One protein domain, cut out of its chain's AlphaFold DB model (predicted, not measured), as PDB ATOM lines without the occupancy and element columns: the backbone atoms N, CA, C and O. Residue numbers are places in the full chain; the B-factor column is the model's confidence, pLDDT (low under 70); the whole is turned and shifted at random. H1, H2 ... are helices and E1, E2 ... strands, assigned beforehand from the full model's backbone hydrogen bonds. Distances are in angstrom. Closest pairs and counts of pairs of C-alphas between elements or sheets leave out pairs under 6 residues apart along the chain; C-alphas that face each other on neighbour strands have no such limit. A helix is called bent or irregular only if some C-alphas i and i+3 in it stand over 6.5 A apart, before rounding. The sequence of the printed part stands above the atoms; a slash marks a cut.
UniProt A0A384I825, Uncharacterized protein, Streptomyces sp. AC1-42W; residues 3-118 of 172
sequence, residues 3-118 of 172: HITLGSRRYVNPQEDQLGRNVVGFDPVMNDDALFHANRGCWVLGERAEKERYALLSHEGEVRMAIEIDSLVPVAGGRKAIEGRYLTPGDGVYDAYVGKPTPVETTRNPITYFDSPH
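This is residues 3 to 118 of the 172 residues of an uncharacterized protein of Streptomyces sp. AC1-42W (UniProt A0A384I825). The main body is one strongly twisted sheet of six strands, curled like part of a barrel, in which the long bent strand E4 is paired with E3 and E5. H1 packs over one face of this sheet, the short helices H2 and H3 are on the opposite face, and the long loop of residues 6 to 31 folds back on itself through a short pairing of residues 10 to 11 with 23 to 24. The printed part has 116 residues, with three named helices and six named strands in the order E1 H1 E2 H2 E3 E4 E5 H3 E6; the mixed sheet runs E2 E5 E4 E3 E1 E6. The class is mixed, helices and strands, and under half of the residues are in named elements. The whole is compact, with a radius of gyration of the C-alphas of 13.4 A, and rounded, with spans of 39 by 33 by 28 A.

E1, residues 3 to 5, begins at C-alpha 3 at (13.688, -45.913, 29.629). After residues 6 to 31 comes H1, residues 32 to 39, 10.5 A from first to last C-alpha. E2 is residues 41 to 43, and H2 is residues 47 to 51. E3, residues 54 to 59, measures 17.0 A. E4, residues 62 to 75, is the longest strand by residues; it runs 27.6 A from C-alpha 62 at (23.948, -50.820, 30.279) and bends by 94 degrees at residue 70. E5, residues 79 to 86, measures 20.0 A and bends by 54 degrees at residue 83. H3 is residues 92 to 97, and E6, residues 111 to 113, ends at C-alpha 113 at (10.573, -42.964, 33.362).

E3, E4 and E5 form a meander, each strand the antiparallel neighbour of the one before. E3 and E4 are a hairpin, with N 57 and O 65 at 2.9 A. E4 and E5 are also a hairpin, with N 73 and O 81 at 2.8 A. E2 is an edge strand, antiparallel to E5, with N 80 and O 43 at 2.8 A. On the other side of E3 from E4, E1 is parallel to E3, with N 4 and O 56 at 2.8 A. E6, the other edge strand, is antiparallel to E1, with N 3 and O 112 at 2.8 A. These N and O pairs are within hydrogen-bond range. E2 and E6 are only just apart, 8.1 A at their closest. H1 is on the sheet at a height of 8.3 A, over E4 and slantwise to it at 55 degrees on the local plane; its closest C-alphas to E5 are those of Phe 36 and Tyr 86, 6.8 A apart. H3 is on the opposite face from H1, at a height of 9.0 A over the sheet. It lies over E4, slantwise to it at 35 degrees on the local plane, with the C-alphas of Ala 66 and Tyr 94 the closest at 5.8 A. H2 is on the same face as H3, at a height of 7.0 A and over none of the strands; the C-alphas of Glu 50 and Leu 72 are its closest to E4, at 6.9 A. Each O i to N i+4 pair is within hydrogen-bond range in H1 and H3; in H2 it is 0 of 1, beside 2 of 2 O i to N i+3 pairs.

The two C-alphas farthest apart, those of Gln 15 and Pro 117, are 40.5 A apart. The printed part, residues 3 to 118, has no cut. The links E1 to H1, of 26 residues, and H3 to E6, of 13 residues, are long; the other links are tight. The mean pLDDT of the printed part is 94.1, and no printed residue is under 70.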
ATOM      1  N   HIS A   3      12.681 -44.861  29.587       96.88
ATOM      2  CA  HIS A   3      13.688 -45.913  29.629       96.88
ATOM      3  C   HIS A   3      13.023 -47.269  29.385       96.88
ATOM      4  O   HIS A   3      11.980 -47.568  29.967       96.88
ATOM      5  N   ILE A   4      13.626 -48.078  28.517       96.94
ATOM      6  CA  ILE A   4      13.117 -49.382  28.106       96.94
ATOM      7  C   ILE A   4      14.217 -50.429  28.283       96.94
ATOM      8  O   ILE A   4      15.252 -50.381  27.621       96.94
ATOM      9  N   THR A   5      13.974 -51.405  29.151       96.69
ATOM     10  CA  THR A   5      14.856 -52.561  29.332       96.69
ATOM     11  C   THR A   5      14.552 -53.625  28.279       96.69
ATOM     12  O   THR A   5      13.432 -54.135  28.192       96.69
ATOM     13  N   LEU A   6      15.562 -53.992  27.499       96.31
ATOM     14  CA  LEU A   6      15.502 -55.020  26.469       96.31
ATOM     15  C   LEU A   6      15.869 -56.395  27.035       96.31
ATOM     16  O   LEU A   6      16.808 -56.541  27.820       96.31
ATOM     17  N   GLY A   7      15.167 -57.423  26.564       95.19
ATOM     18  CA  GLY A   7      15.614 -58.809  26.703       95.19
ATOM     19  C   GLY A   7      16.706 -59.160  25.688       95.19
ATOM     20  O   GLY A   7      16.977 -58.400  24.754       95.19
ATOM     21  N   SER A   8      17.303 -60.340  25.850       96.88
ATOM     22  CA  SER A   8      18.235 -60.894  24.865       96.88
ATOM     23  C   SER A   8      17.540 -61.123  23.522       96.88
ATOM     24  O   SER A   8      16.321 -61.329  23.458       96.88
ATOM     25  N   ARG A   9      18.322 -61.091  22.442       96.81
ATOM     26  CA  ARG A   9      17.835 -61.285  21.077       96.81
ATOM     27  C   ARG A   9      17.020 -62.566  20.942       96.81
ATOM     28  O   ARG A   9      17.471 -63.653  21.299       96.81
ATOM     29  N   ARG A  10      15.838 -62.436  20.341       96.50
ATOM     30  CA  ARG A  10      14.979 -63.560  19.954       96.50
ATOM     31  C   ARG A  10      14.425 -63.357  18.552       96.50
ATOM     32  O   ARG A  10      14.096 -62.235  18.167       96.50
ATOM     33  N   TYR A  11      14.277 -64.456  17.824       95.38
ATOM     34  CA  TYR A  11      13.585 -64.460  16.542       95.38
ATOM     35  C   TYR A  11      12.072 -64.409  16.747       95.38
ATOM     36  O   TYR A  11      11.535 -64.960  17.713       95.38
ATOM     37  N   VAL A  12      11.393 -63.727  15.834       95.19
ATOM     38  CA  VAL A  12       9.932 -63.614  15.776       95.19
ATOM     39  C   VAL A  12       9.463 -63.861  14.349       95.19
ATOM     40  O   VAL A  12      10.222 -63.648  13.406       95.19
ATOM     41  N   ASN A  13       8.228 -64.334  14.189       94.19
ATOM     42  CA  ASN A  13       7.621 -64.504  12.875       94.19
ATOM     43  C   ASN A  13       7.193 -63.126  12.328       94.19
ATOM     44  O   ASN A  13       6.309 -62.511  12.927       94.19
ATOM     45  N   PRO A  14       7.736 -62.655  11.188       93.50
ATOM     46  CA  PRO A  14       7.344 -61.375  10.592       93.50
ATOM     47  C   PRO A  14       5.858 -61.264  10.252       93.50
ATOM     48  O   PRO A  14       5.330 -60.163  10.208       93.50
ATOM     49  N   GLN A  15       5.174 -62.388  10.017       92.31
ATOM     50  CA  GLN A  15       3.739 -62.394   9.708       92.31
ATOM     51  C   GLN A  15       2.857 -62.216  10.953       92.31
ATOM     52  O   GLN A  15       1.684 -61.878  10.835       92.31
ATOM     53  N   GLU A  16       3.409 -62.454  12.144       88.81
ATOM     54  CA  GLU A  16       2.700 -62.316  13.423       88.81
ATOM     55  C   GLU A  16       3.146 -61.068  14.196       88.81
ATOM     56  O   GLU A  16       2.412 -60.557  15.046       88.81
ATOM     57  N   ASP A  17       4.355 -60.567  13.928       91.31
ATOM     58  CA  ASP A  17       4.866 -59.354  14.548       91.31
ATOM     59  C   ASP A  17       4.176 -58.104  13.986       91.31
ATOM     60  O   ASP A  17       4.131 -57.875  12.781       91.31
ATOM     61  N   GLN A  18       3.699 -57.239  14.880       88.31
ATOM     62  CA  GLN A  18       2.911 -56.050  14.523       88.31
ATOM     63  C   GLN A  18       3.689 -55.010  13.701       88.31
ATOM     64  O   GLN A  18       3.086 -54.083  13.167       88.31
ATOM     65  N   LEU A  19       5.017 -55.134  13.632       90.44
ATOM     66  CA  LEU A  19       5.899 -54.271  12.852       90.44
ATOM     67  C   LEU A  19       6.628 -55.035  11.737       90.44
ATOM     68  O   LEU A  19       7.556 -54.489  11.144       90.44
ATOM     69  N   GLY A  20       6.242 -56.286  11.460       91.44
ATOM     70  CA  GLY A  20       6.873 -57.105  10.425       91.44
ATOM     71  C   GLY A  20       8.316 -57.506  10.738       91.44
ATOM     72  O   GLY A  20       9.088 -57.799   9.825       91.44
ATOM     73  N   ARG A  21       8.728 -57.480  12.011       93.75
ATOM     74  CA  ARG A  21      10.113 -57.776  12.401       93.75
ATOM     75  C   ARG A  21      10.382 -59.274  12.359       93.75
ATOM     76  O   ARG A  21       9.509 -60.087  12.635       93.75
ATOM     77  N   ASN A  22      11.635 -59.627  12.105       94.56
ATOM     78  CA  ASN A  22      12.154 -60.990  12.251       94.56
ATOM     79  C   ASN A  22      12.952 -61.190  13.553       94.56
ATOM     80  O   ASN A  22      13.266 -62.323  13.922       94.56
ATOM     81  N   VAL A  23      13.276 -60.104  14.257       95.56
ATOM     82  CA  VAL A  23      14.078 -60.110  15.479       95.56
ATOM     83  C   VAL A  23      13.636 -58.998  16.428       95.56
ATOM     84  O   VAL A  23      13.256 -57.911  15.995       95.56
ATOM     85  N   VAL A  24      13.698 -59.270  17.730       96.38
ATOM     86  CA  VAL A  24      13.547 -58.271  18.801       96.38
ATOM     87  C   VAL A  24      14.579 -58.518  19.901       96.38
ATOM     88  O   VAL A  24      15.136 -59.615  19.989       96.38
ATOM     89  N   GLY A  25      14.789 -57.535  20.777       96.19
ATOM     90  CA  GLY A  25      15.787 -57.605  21.845       96.19
ATOM     91  C   GLY A  25      17.166 -57.142  21.382       96.19
ATOM     92  O   GLY A  25      17.301 -56.515  20.330       96.19
ATOM     93  N   PHE A  26      18.180 -57.431  22.192       97.44
ATOM     94  CA  PHE A  26      19.558 -56.990  21.975       97.44
ATOM     95  C   PHE A  26      20.520 -58.169  21.777       97.44
ATOM     96  O   PHE A  26      20.411 -59.195  22.452       97.44
ATOM     97  N   ASP A  27      21.487 -57.995  20.879       96.12
ATOM     98  CA  ASP A  27      22.671 -58.842  20.739       96.12
ATOM     99  C   ASP A  27      23.886 -57.951  20.428       96.12
ATOM    100  O   ASP A  27      23.743 -57.031  19.617       96.12
ATOM    101  N   PRO A  28      25.067 -58.207  21.022       94.88
ATOM    102  CA  PRO A  28      26.266 -57.396  20.803       94.88
ATOM    103  C   PRO A  28      26.717 -57.263  19.343       94.88
ATOM    104  O   PRO A  28      27.463 -56.340  19.029       94.88
ATOM    105  N   VAL A  29      26.311 -58.174  18.450       95.25
ATOM    106  CA  VAL A  29      26.680 -58.117  17.022       95.25
ATOM    107  C   VAL A  29      25.725 -57.270  16.177       95.25
ATOM    108  O   VAL A  29      25.954 -57.107  14.978       95.25
ATOM    109  N   MET A  30      24.630 -56.771  16.759       95.31
ATOM    110  CA  MET A  30      23.702 -55.881  16.061       95.31
ATOM    111  C   MET A  30      24.326 -54.497  15.903       95.31
ATOM    112  O   MET A  30      24.882 -53.948  16.849       95.31
ATOM    113  N   ASN A  31      24.197 -53.920  14.711       95.62
ATOM    114  CA  ASN A  31      24.486 -52.505  14.506       95.62
ATOM    115  C   ASN A  31      23.308 -51.639  14.991       95.62
ATOM    116  O   ASN A  31      22.221 -52.151  15.278       95.62
ATOM    117  N   ASP A  32      23.523 -50.325  15.058       95.19
ATOM    118  CA  ASP A  32      22.527 -49.379  15.575       95.19
ATOM    119  C   ASP A  32      21.218 -49.407  14.777       95.19
ATOM    120  O   ASP A  32      20.137 -49.402  15.358       95.19
ATOM    121  N   ASP A  33      21.292 -49.528  13.453       96.00
ATOM    122  CA  ASP A  33      20.108 -49.611  12.596       96.00
ATOM    123  C   ASP A  33      19.249 -50.849  12.915       96.00
ATOM    124  O   ASP A  33      18.049 -50.748  13.193       96.00
ATOM    125  N   ALA A  34      19.880 -52.023  12.991       95.94
ATOM    126  CA  ALA A  34      19.211 -53.263  13.358       95.94
ATOM    127  C   ALA A  34      18.651 -53.196  14.785       95.94
ATOM    128  O   ALA A  34      17.535 -53.662  15.030       95.94
ATOM    129  N   LEU A  35      19.402 -52.616  15.728       97.12
ATOM    130  CA  LEU A  35      18.973 -52.462  17.115       97.12
ATOM    131  C   LEU A  35      17.748 -51.543  17.222       97.12
ATOM    132  O   LEU A  35      16.792 -51.879  17.933       97.12
ATOM    133  N   PHE A  36      17.746 -50.435  16.479       97.12
ATOM    134  CA  PHE A  36      16.627 -49.504  16.405       97.12
ATOM    135  C   PHE A  36      15.397 -50.189  15.811       97.12
ATOM    136  O   PHE A  36      14.362 -50.272  16.471       97.12
ATOM    137  N   HIS A  37      15.499 -50.773  14.615       95.88
ATOM    138  CA  HIS A  37      14.357 -51.407  13.950       95.88
ATOM    139  C   HIS A  37      13.784 -52.600  14.724       95.88
ATOM    140  O   HIS A  37      12.563 -52.781  14.755       95.88
ATOM    141  N   ALA A  38      14.628 -53.368  15.415       96.69
ATOM    142  CA  ALA A  38      14.192 -54.470  16.265       96.69
ATOM    143  C   ALA A  38      13.378 -53.994  17.484       96.69
ATOM    144  O   ALA A  38      12.439 -54.673  17.910       96.69
ATOM    145  N   ASN A  39      13.688 -52.815  18.036       96.88
ATOM    146  CA  ASN A  39      13.173 -52.376  19.340       96.88
ATOM    147  C   ASN A  39      12.366 -51.071  19.308       96.88
ATOM    148  O   ASN A  39      11.872 -50.639  20.351       96.88
ATOM    149  N   ARG A  40      12.143 -50.475  18.131       93.81
ATOM    150  CA  ARG A  40      11.390 -49.221  17.990       93.81
ATOM    151  C   ARG A  40       9.926 -49.319  18.402       93.81
ATOM    152  O   ARG A  40       9.282 -48.292  18.503       93.81
ATOM    153  N   GLY A  41       9.344 -50.494  18.644       91.12
ATOM    154  CA  GLY A  41       7.922 -50.523  18.981       91.12
ATOM    155  C   GLY A  41       7.341 -51.821  19.508       91.12
ATOM    156  O   GLY A  41       8.049 -52.778  19.836       91.12
ATOM    157  N   CYS A  42       6.008 -51.801  19.570       91.88
ATOM    158  CA  CYS A  42       5.145 -52.721  20.310       91.88
ATOM    159  C   CYS A  42       5.207 -52.516  21.830       91.88
ATOM    160  O   CYS A  42       5.073 -53.473  22.596       91.88
ATOM    161  N   TRP A  43       5.376 -51.271  22.277       94.75
ATOM    162  CA  TRP A  43       5.447 -50.916  23.694       94.75
ATOM    163  C   TRP A  43       4.088 -50.464  24.230       94.75
ATOM    164  O   TRP A  43       3.319 -49.806  23.531       94.75
ATOM    165  N   VAL A  44       3.790 -50.798  25.486       93.38
ATOM    166  CA  VAL A  44       2.612 -50.271  26.191       93.38
ATOM    167  C   VAL A  44       3.017 -48.954  26.850       93.38
ATOM    168  O   VAL A  44       3.576 -48.941  27.945       93.38
ATOM    169  N   LEU A  45       2.787 -47.843  26.149       93.44
ATOM    170  CA  LEU A  45       3.182 -46.499  26.577       93.44
ATOM    171  C   LEU A  45       1.958 -45.691  27.031       93.44
ATOM    172  O   LEU A  45       1.020 -45.487  26.261       93.44
ATOM    173  N   GLY A  46       1.983 -45.231  28.284       89.00
ATOM    174  CA  GLY A  46       0.939 -44.376  28.861       89.00
ATOM    175  C   GLY A  46       1.043 -42.912  28.418       89.00
ATOM    176  O   GLY A  46       1.969 -42.534  27.705       89.00
ATOM    177  N   GLU A  47       0.120 -42.069  28.889       89.25
ATOM    178  CA  GLU A  47       0.016 -40.646  28.503       89.25
ATOM    179  C   GLU A  47       1.315 -39.853  28.729       89.25
ATOM    180  O   GLU A  47       1.649 -38.967  27.949       89.25
ATOM    181  N   ARG A  48       2.094 -40.197  29.768       89.94
ATOM    182  CA  ARG A  48       3.385 -39.547  30.037       89.94
ATOM    183  C   ARG A  48       4.328 -39.619  28.835       89.94
ATOM    184  O   ARG A  48       5.016 -38.640  28.579       89.94
ATOM    185  N   ALA A  49       4.343 -40.731  28.098       92.12
ATOM    186  CA  ALA A  49       5.254 -40.931  26.973       92.12
ATOM    187  C   ALA A  49       5.089 -39.871  25.871       92.12
ATOM    188  O   ALA A  49       6.087 -39.461  25.294       92.12
ATOM    189  N   GLU A  50       3.872 -39.357  25.654       90.25
ATOM    190  CA  GLU A  50       3.581 -38.305  24.659       90.25
ATOM    191  C   GLU A  50       4.285 -36.972  24.960       90.25
ATOM    192  O   GLU A  50       4.411 -36.095  24.109       90.25
ATOM    193  N   LYS A  51       4.727 -36.793  26.208       89.44
ATOM    194  CA  LYS A  51       5.391 -35.577  26.688       89.44
ATOM    195  C   LYS A  51       6.916 -35.719  26.661       89.44
ATOM    196  O   LYS A  51       7.629 -34.734  26.873       89.44
ATOM    197  N   GLU A  52       7.429 -36.920  26.414       92.56
ATOM    198  CA  GLU A  52       8.856 -37.223  26.460       92.56
ATOM    199  C   GLU A  52       9.519 -36.972  25.102       92.56
ATOM    200  O   GLU A  52       8.940 -37.212  24.051       92.56
ATOM    201  N   ARG A  53      10.756 -36.461  25.125       93.12
ATOM    202  CA  ARG A  53      11.538 -36.199  23.900       93.12
ATOM    203  C   ARG A  53      12.426 -37.369  23.493       93.12
ATOM    204  O   ARG A  53      12.766 -37.511  22.328       93.12
ATOM    205  N   TYR A  54      12.845 -38.165  24.468       96.25
ATOM    206  CA  TYR A  54      13.857 -39.186  24.262       96.25
ATOM    207  C   TYR A  54      13.476 -40.495  24.937       96.25
ATOM    208  O   TYR A  54      12.877 -40.492  26.023       96.25
ATOM    209  N   ALA A  55      13.909 -41.592  24.323       97.31
ATOM    210  CA  ALA A  55      13.898 -42.926  24.900       97.31
ATOM    211  C   ALA A  55      15.323 -43.484  24.993       97.31
ATOM    212  O   ALA A  55      16.125 -43.313  24.078       97.31
ATOM    213  N   LEU A  56      15.628 -44.169  26.092       97.88
ATOM    214  CA  LEU A  56      16.833 -44.980  26.240       97.88
ATOM    215  C   LEU A  56      16.465 -46.457  26.162       97.88
ATOM    216  O   LEU A  56      15.510 -46.884  26.812       97.88
ATOM    217  N   LEU A  57      17.248 -47.232  25.420       97.94
ATOM    218  CA  LEU A  57      17.175 -48.688  25.418       97.94
ATOM    219  C   LEU A  57      18.372 -49.237  26.190       97.94
ATOM    220  O   LEU A  57      19.514 -48.896  25.873       97.94
ATOM    221  N   SER A  58      18.133 -50.092  27.179       97.44
ATOM    222  CA  SER A  58      19.197 -50.746  27.944       97.44
ATOM    223  C   SER A  58      19.112 -52.261  27.867       97.44
ATOM    224  O   SER A  58      18.054 -52.832  27.626       97.44
ATOM    225  N   HIS A  59      20.240 -52.923  28.085       96.94
ATOM    226  CA  HIS A  59      20.313 -54.369  28.224       96.94
ATOM    227  C   HIS A  59      21.357 -54.714  29.282       96.94
ATOM    228  O   HIS A  59      22.451 -54.152  29.263       96.94
ATOM    229  N   GLU A  60      21.003 -55.612  30.206       94.31
ATOM    230  CA  GLU A  60      21.876 -56.049  31.309       94.31
ATOM    231  C   GLU A  60      22.505 -54.882  32.096       94.31
ATOM    232  O   GLU A  60      23.666 -54.910  32.487       94.31
ATOM    233  N   GLY A  61      21.714 -53.831  32.336       94.69
ATOM    234  CA  GLY A  61      22.130 -52.680  33.140       94.69
ATOM    235  C   GLY A  61      22.955 -51.628  32.398       94.69
ATOM    236  O   GLY A  61      23.289 -50.617  33.004       94.69
ATOM    237  N   GLU A  62      23.232 -51.800  31.105       97.25
ATOM    238  CA  GLU A  62      23.948 -50.820  30.279       97.25
ATOM    239  C   GLU A  62      23.023 -50.219  29.214       97.25
ATOM    240  O   GLU A  62      22.259 -50.937  28.562       97.25
ATOM    241  N   VAL A  63      23.081 -48.902  29.014       98.00
ATOM    242  CA  VAL A  63      22.348 -48.222  27.937       98.00
ATOM    243  C   VAL A  63      23.031 -48.508  26.604       98.00
ATOM    244  O   VAL A  63      24.186 -48.147  26.394       98.00
ATOM    245  N   ARG A  64      22.294 -49.121  25.680       97.88
ATOM    246  CA  ARG A  64      22.784 -49.514  24.352       97.88
ATOM    247  C   ARG A  64      22.419 -48.514  23.265       97.88
ATOM    248  O   ARG A  64      23.113 -48.434  22.265       97.88
ATOM    249  N   MET A  65      21.339 -47.757  23.451       98.31
ATOM    250  CA  MET A  65      20.866 -46.798  22.456       98.31
ATOM    251  C   MET A  65      20.091 -45.659  23.108       98.31
ATOM    252  O   MET A  65      19.363 -45.863  24.081       98.31
ATOM    253  N   ALA A  66      20.207 -44.475  22.518       98.19
ATOM    254  CA  ALA A  66      19.331 -43.345  22.771       98.19
ATOM    255  C   ALA A  66      18.569 -42.994  21.489       98.19
ATOM    256  O   ALA A  66      19.123 -43.079  20.397       98.19
ATOM    257  N   ILE A  67      17.304 -42.609  21.623       98.25
ATOM    258  CA  ILE A  67      16.395 -42.291  20.519       98.25
ATOM    259  C   ILE A  67      15.785 -40.920  20.789       98.25
ATOM    260  O   ILE A  67      15.272 -40.694  21.886       98.25
ATOM    261  N   GLU A  68      15.821 -40.027  19.804       96.81
ATOM    262  CA  GLU A  68      14.961 -38.840  19.761       96.81
ATOM    263  C   GLU A  68      13.623 -39.221  19.137       96.81
ATOM    264  O   GLU A  68      13.578 -39.864  18.089       96.81
ATOM    265  N   ILE A  69      12.549 -38.879  19.840       95.75
ATOM    266  CA  ILE A  69      11.179 -39.242  19.500       95.75
ATOM    267  C   ILE A  69      10.575 -38.089  18.705       95.75
ATOM    268  O   ILE A  69      10.402 -36.993  19.244       95.75
ATOM    269  N   ASP A  70      10.202 -38.372  17.462       93.25
ATOM    270  CA  ASP A  70       9.409 -37.462  16.640       93.25
ATOM    271  C   ASP A  70       7.920 -37.664  16.934       93.25
ATOM    272  O   ASP A  70       7.180 -36.699  17.141       93.25
ATOM    273  N   SER A  71       7.479 -38.924  16.997       93.31
ATOM    274  CA  SER A  71       6.092 -39.275  17.302       93.31
ATOM    275  C   SER A  71       5.957 -40.676  17.910       93.31
ATOM    276  O   SER A  71       6.846 -41.527  17.803       93.31
ATOM    277  N   LEU A  72       4.821 -40.920  18.571       95.50
ATOM    278  CA  LEU A  72       4.409 -42.251  19.008       95.50
ATOM    279  C   LEU A  72       3.211 -42.707  18.172       95.50
ATOM    280  O   LEU A  72       2.097 -42.214  18.340       95.50
ATOM    281  N   VAL A  73       3.429 -43.679  17.290       94.56
ATOM    282  CA  VAL A  73       2.405 -44.170  16.362       94.56
ATOM    283  C   VAL A  73       1.680 -45.378  16.957       94.56
ATOM    284  O   VAL A  73       2.340 -46.332  17.390       94.56
ATOM    285  N   PRO A  74       0.335 -45.385  16.998       93.50
ATOM    286  CA  PRO A  74      -0.430 -46.555  17.411       93.50
ATOM    287  C   PRO A  74      -0.135 -47.775  16.532       93.50
ATOM    288  O   PRO A  74      -0.099 -47.689  15.309       93.50
ATOM    289  N   VAL A  75       0.018 -48.938  17.162       91.81
ATOM    290  CA  VAL A  75       0.087 -50.246  16.498       91.81
ATOM    291  C   VAL A  75      -0.935 -51.200  17.122       91.81
ATOM    292  O   VAL A  75      -1.542 -50.903  18.157       91.81
ATOM    293  N   ALA A  76      -1.153 -52.352  16.486       87.75
ATOM    294  CA  ALA A  76      -2.188 -53.303  16.885       87.75
ATOM    295  C   ALA A  76      -2.154 -53.659  18.390       87.75
ATOM    296  O   ALA A  76      -1.101 -53.803  19.013       87.75
ATOM    297  N   GLY A  77      -3.331 -53.842  18.994       85.81
ATOM    298  CA  GLY A  77      -3.444 -54.242  20.401       85.81
ATOM    299  C   GLY A  77      -3.106 -53.142  21.414       85.81
ATOM    300  O   GLY A  77      -2.625 -53.455  22.503       85.81
ATOM    301  N   GLY A  78      -3.329 -51.868  21.065       88.06
ATOM    302  CA  GLY A  78      -3.179 -50.730  21.985       88.06
ATOM    303  C   GLY A  78      -1.730 -50.398  22.347       88.06
ATOM    304  O   GLY A  78      -1.467 -49.777  23.376       88.06
ATOM    305  N   ARG A  79      -0.778 -50.848  21.528       92.94
ATOM    306  CA  ARG A  79       0.653 -50.583  21.698       92.94
ATOM    307  C   ARG A  79       1.066 -49.397  20.837       92.94
ATOM    308  O   ARG A  79       0.316 -48.953  19.973       92.94
ATOM    309  N   LYS A  80       2.274 -48.891  21.066       95.69
ATOM    310  CA  LYS A  80       2.858 -47.802  20.284       95.69
ATOM    311  C   LYS A  80       4.227 -48.182  19.738       95.69
ATOM    312  O   LYS A  80       4.974 -48.956  20.356       95.69
ATOM    313  N   ALA A  81       4.533 -47.646  18.568       95.88
ATOM    314  CA  ALA A  81       5.861 -47.598  17.992       95.88
ATOM    315  C   ALA A  81       6.414 -46.179  18.115       95.88
ATOM    316  O   ALA A  81       5.686 -45.201  18.014       95.88
ATOM    317  N   ILE A  82       7.708 -46.096  18.364       97.19
ATOM    318  CA  ILE A  82       8.496 -44.880  18.363       97.19
ATOM    319  C   ILE A  82       8.903 -44.627  16.912       97.19
ATOM    320  O   ILE A  82       9.564 -45.466  16.288       97.19
ATOM    321  N   GLU A  83       8.499 -43.479  16.387       95.44
ATOM    322  CA  GLU A  83       9.089 -42.894  15.191       95.44
ATOM    323  C   GLU A  83      10.048 -41.785  15.600       95.44
ATOM    324  O   GLU A  83       9.819 -41.058  16.571       95.44
ATOM    325  N   GLY A  84      11.155 -41.699  14.880       95.00
ATOM    326  CA  GLY A  84      12.249 -40.806  15.203       95.00
ATOM    327  C   GLY A  84      13.569 -41.362  14.707       95.00
ATOM    328  O   GLY A  84      13.610 -42.189  13.792       95.00
ATOM    329  N   ARG A  85      14.653 -40.940  15.353       96.75
ATOM    330  CA  ARG A  85      16.017 -41.335  14.995       96.75
ATOM    331  C   ARG A  85      16.790 -41.791  16.222       96.75
ATOM    332  O   ARG A  85      16.657 -41.209  17.302       96.75
ATOM    333  N   TYR A  86      17.632 -42.804  16.057       97.50
ATOM    334  CA  TYR A  86      18.652 -43.084  17.059       97.50
ATOM    335  C   TYR A  86      19.711 -41.976  17.039       97.50
ATOM    336  O   TYR A  86      19.992 -41.365  16.006       97.50
ATOM    337  N   LEU A  87      20.244 -41.679  18.215       97.44
ATOM    338  CA  LEU A  87      21.276 -40.674  18.419       97.44
ATOM    339  C   LEU A  87      22.660 -41.299  18.248       97.44
ATOM    340  O   LEU A  87      22.833 -42.503  18.435       97.44
ATOM    341  N   THR A  88      23.640 -40.470  17.912       96.75
ATOM    342  CA  THR A  88      25.021 -40.871  17.601       96.75
ATOM    343  C   THR A  88      26.029 -40.038  18.403       96.75
ATOM    344  O   THR A  88      25.629 -39.040  19.010       96.75
ATOM    345  N   PRO A  89      27.328 -40.409  18.441       97.50
ATOM    346  CA  PRO A  89      28.342 -39.605  19.122       97.50
ATOM    347  C   PRO A  89      28.292 -38.125  18.721       97.50
ATOM    348  O   PRO A  89      28.257 -37.800  17.533       97.50
ATOM    349  N   GLY A  90      28.300 -37.232  19.714       95.25
ATOM    350  CA  GLY A  90      28.111 -35.786  19.542       95.25
ATOM    351  C   GLY A  90      26.686 -35.294  19.823       95.25
ATOM    352  O   GLY A  90      26.489 -34.102  20.070       95.25
ATOM    353  N   ASP A  91      25.686 -36.183  19.844       95.69
ATOM    354  CA  ASP A  91      24.376 -35.872  20.415       95.69
ATOM    355  C   ASP A  91      24.474 -35.895  21.952       95.69
ATOM    356  O   ASP A  91      24.837 -36.903  22.559       95.69
ATOM    357  N   GLY A  92      24.065 -34.817  22.627       94.94
ATOM    358  CA  GLY A  92      24.274 -34.684  24.078       94.94
ATOM    359  C   GLY A  92      23.640 -35.791  24.938       94.94
ATOM    360  O   GLY A  92      24.191 -36.143  25.975       94.94
ATOM    361  N   VAL A  93      22.507 -36.370  24.519       96.44
ATOM    362  CA  VAL A  93      21.892 -37.526  25.206       96.44
ATOM    363  C   VAL A  93      22.692 -38.807  24.953       96.44
ATOM    364  O   VAL A  93      22.839 -39.614  25.871       96.44
ATOM    365  N   TYR A  94      23.219 -38.997  23.739       97.81
ATOM    366  CA  TYR A  94      24.083 -40.135  23.432       97.81
ATOM    367  C   TYR A  94      25.319 -40.093  24.329       97.81
ATOM    368  O   TYR A  94      25.539 -41.012  25.117       97.81
ATOM    369  N   ASP A  95      26.050 -38.977  24.297       97.44
ATOM    370  CA  ASP A  95      27.293 -38.798  25.052       97.44
ATOM    371  C   ASP A  95      27.062 -38.885  26.571       97.44
ATOM    372  O   ASP A  95      27.937 -39.305  27.337       97.44
ATOM    373  N   ALA A  96      25.868 -38.502  27.033       97.00
ATOM    374  CA  ALA A  96      25.486 -38.584  28.434       97.00
ATOM    375  C   ALA A  96      25.201 -40.015  28.901       97.00
ATOM    376  O   ALA A  96      25.575 -40.325  30.034       97.00
ATOM    377  N   TYR A  97      24.598 -40.875  28.072       97.94
ATOM    378  CA  TYR A  97      24.016 -42.139  28.541       97.94
ATOM    379  C   TYR A  97      24.510 -43.401  27.833       97.94
ATOM    380  O   TYR A  97      24.649 -44.420  28.502       97.94
ATOM    381  N   VAL A  98      24.753 -43.382  26.522       97.88
ATOM    382  CA  VAL A  98      25.073 -44.607  25.769       97.88
ATOM    383  C   VAL A  98      26.430 -45.170  26.210       97.88
ATOM    384  O   VAL A  98      27.386 -44.426  26.420       97.88
ATOM    385  N   GLY A  99      26.492 -46.490  26.413       97.31
ATOM    386  CA  GLY A  99      27.663 -47.203  26.935       97.31
ATOM    387  C   GLY A  99      27.873 -47.075  28.450       97.31
ATOM    388  O   GLY A  99      28.908 -47.496  28.963       97.31
ATOM    389  N   LYS A 100      26.927 -46.474  29.184       97.62
ATOM    390  CA  LYS A 100      27.010 -46.271  30.640       97.62
ATOM    391  C   LYS A 100      25.937 -47.074  31.382       97.62
ATOM    392  O   LYS A 100      24.971 -47.531  30.758       97.62
ATOM    393  N   PRO A 101      26.068 -47.237  32.714       97.25
ATOM    394  CA  PRO A 101      25.023 -47.843  33.525       97.25
ATOM    395  C   PRO A 101      23.676 -47.141  33.341       97.25
ATOM    396  O   PRO A 101      23.611 -45.918  33.191       97.25
ATOM    397  N   THR A 102      22.597 -47.918  33.367       94.94
ATOM    398  CA  THR A 102      21.241 -47.379  33.287       94.94
ATOM    399  C   THR A 102      20.970 -46.392  34.433       94.94
ATOM    400  O   THR A 102      21.344 -46.659  35.577       94.94
ATOM    401  N   PRO A 103      20.320 -45.243  34.160       92.50
ATOM    402  CA  PRO A 103      20.013 -44.240  35.180       92.50
ATOM    403  C   PRO A 103      18.823 -44.623  36.074       92.50
ATOM    404  O   PRO A 103      18.443 -43.841  36.943       92.50
ATOM    405  N   VAL A 104      18.198 -45.781  35.845       91.62
ATOM    406  CA  VAL A 104      17.043 -46.260  36.613       91.62
ATOM    407  C   VAL A 104      17.350 -47.592  37.284       91.62
ATOM    408  O   VAL A 104      18.091 -48.421  36.762       91.62
ATOM    409  N   GLU A 105      16.725 -47.834  38.430       87.44
ATOM    410  CA  GLU A 105      16.808 -49.135  39.085       87.44
ATOM    411  C   GLU A 105      16.133 -50.230  38.248       87.44
ATOM    412  O   GLU A 105      15.181 -49.993  37.495       87.44
ATOM    413  N   THR A 106      16.619 -51.465  38.386       79.75
ATOM    414  CA  THR A 106      16.003 -52.619  37.729       79.75
ATOM    415  C   THR A 106      14.618 -52.870  38.316       79.75
ATOM    416  O   THR A 106      14.470 -53.155  39.501       79.75
ATOM    417  N   THR A 107      13.592 -52.816  37.469       83.88
ATOM    418  CA  THR A 107      12.213 -53.123  37.860       83.88
ATOM    419  C   THR A 107      11.634 -54.236  36.990       83.88
ATOM    420  O   THR A 107      12.167 -54.576  35.935       83.88
ATOM    421  N   ARG A 108      10.520 -54.830  37.440       83.75
ATOM    422  CA  ARG A 108       9.817 -55.886  36.692       83.75
ATOM    423  C   ARG A 108       9.160 -55.362  35.411       83.75
ATOM    424  O   ARG A 108       8.981 -56.124  34.467       83.75
ATOM    425  N   ASN A 109       8.753 -54.091  35.402       87.56
ATOM    426  CA  ASN A 109       8.198 -53.456  34.217       87.56
ATOM    427  C   ASN A 109       9.363 -52.958  33.350       87.56
ATOM    428  O   ASN A 109      10.145 -52.137  33.826       87.56
ATOM    429  N   PRO A 110       9.499 -53.414  32.095       91.12
ATOM    430  CA  PRO A 110      10.596 -52.968  31.246       91.12
ATOM    431  C   PRO A 110      10.523 -51.474  30.917       91.12
ATOM    432  O   PRO A 110      11.540 -50.912  30.535       91.12
ATOM    433  N   ILE A 111       9.357 -50.832  31.055       94.56
ATOM    434  CA  ILE A 111       9.168 -49.412  30.754       94.56
ATOM    435  C   ILE A 111       9.163 -48.613  32.056       94.56
ATOM    436  O   ILE A 111       8.277 -48.771  32.901       94.56
ATOM    437  N   THR A 112      10.122 -47.705  32.181       95.06
ATOM    438  CA  THR A 112      10.240 -46.759  33.292       95.06
ATOM    439  C   THR A 112      10.454 -45.342  32.771       95.06
ATOM    440  O   THR A 112      10.666 -45.109  31.580       95.06
ATOM    441  N   TYR A 113      10.358 -44.369  33.673       93.69
ATOM    442  CA  TYR A 113      10.573 -42.964  33.362       93.69
ATOM    443  C   TYR A 113      11.477 -42.351  34.418       93.69
ATOM    444  O   TYR A 113      11.366 -42.682  35.598       93.69
ATOM    445  N   PHE A 114      12.333 -41.433  33.994       92.06
ATOM    446  CA  PHE A 114      13.189 -40.662  34.888       92.06
ATOM    447  C   PHE A 114      13.360 -39.241  34.358       92.06
ATOM    448  O   PHE A 114      13.211 -38.991  33.155       92.06
ATOM    449  N   ASP A 115      13.669 -38.314  35.254       88.94
ATOM    450  CA  ASP A 115      13.881 -36.916  34.901       88.94
ATOM    451  C   ASP A 115      15.358 -36.689  34.568       88.94
ATOM    452  O   ASP A 115      16.257 -37.197  35.237       88.94
ATOM    453  N   SER A 116      15.613 -35.943  33.495       88.56
ATOM    454  CA  SER A 116      16.960 -35.658  33.008       88.56
ATOM    455  C   SER A 116      17.053 -34.208  32.554       88.56
ATOM    456  O   SER A 116      16.141 -33.744  31.861       88.56
ATOM    457  N   PRO A 117      18.167 -33.508  32.840       85.56
ATOM    458  CA  PRO A 117      18.403 -32.180  32.287       85.56
ATOM    459  C   PRO A 117      18.461 -32.198  30.754       85.56
ATOM    460  O   PRO A 117      18.085 -31.217  30.120       85.56
ATOM    461  N   HIS A 118      18.849 -33.322  30.141       86.69
ATOM    462  CA  HIS A 118      18.871 -33.464  28.685       86.69
ATOM    463  C   HIS A 118      17.473 -33.625  28.076       86.69
ATOM    464  O   HIS A 118      17.305 -33.399  26.883       86.69
TER     465      HIS A 118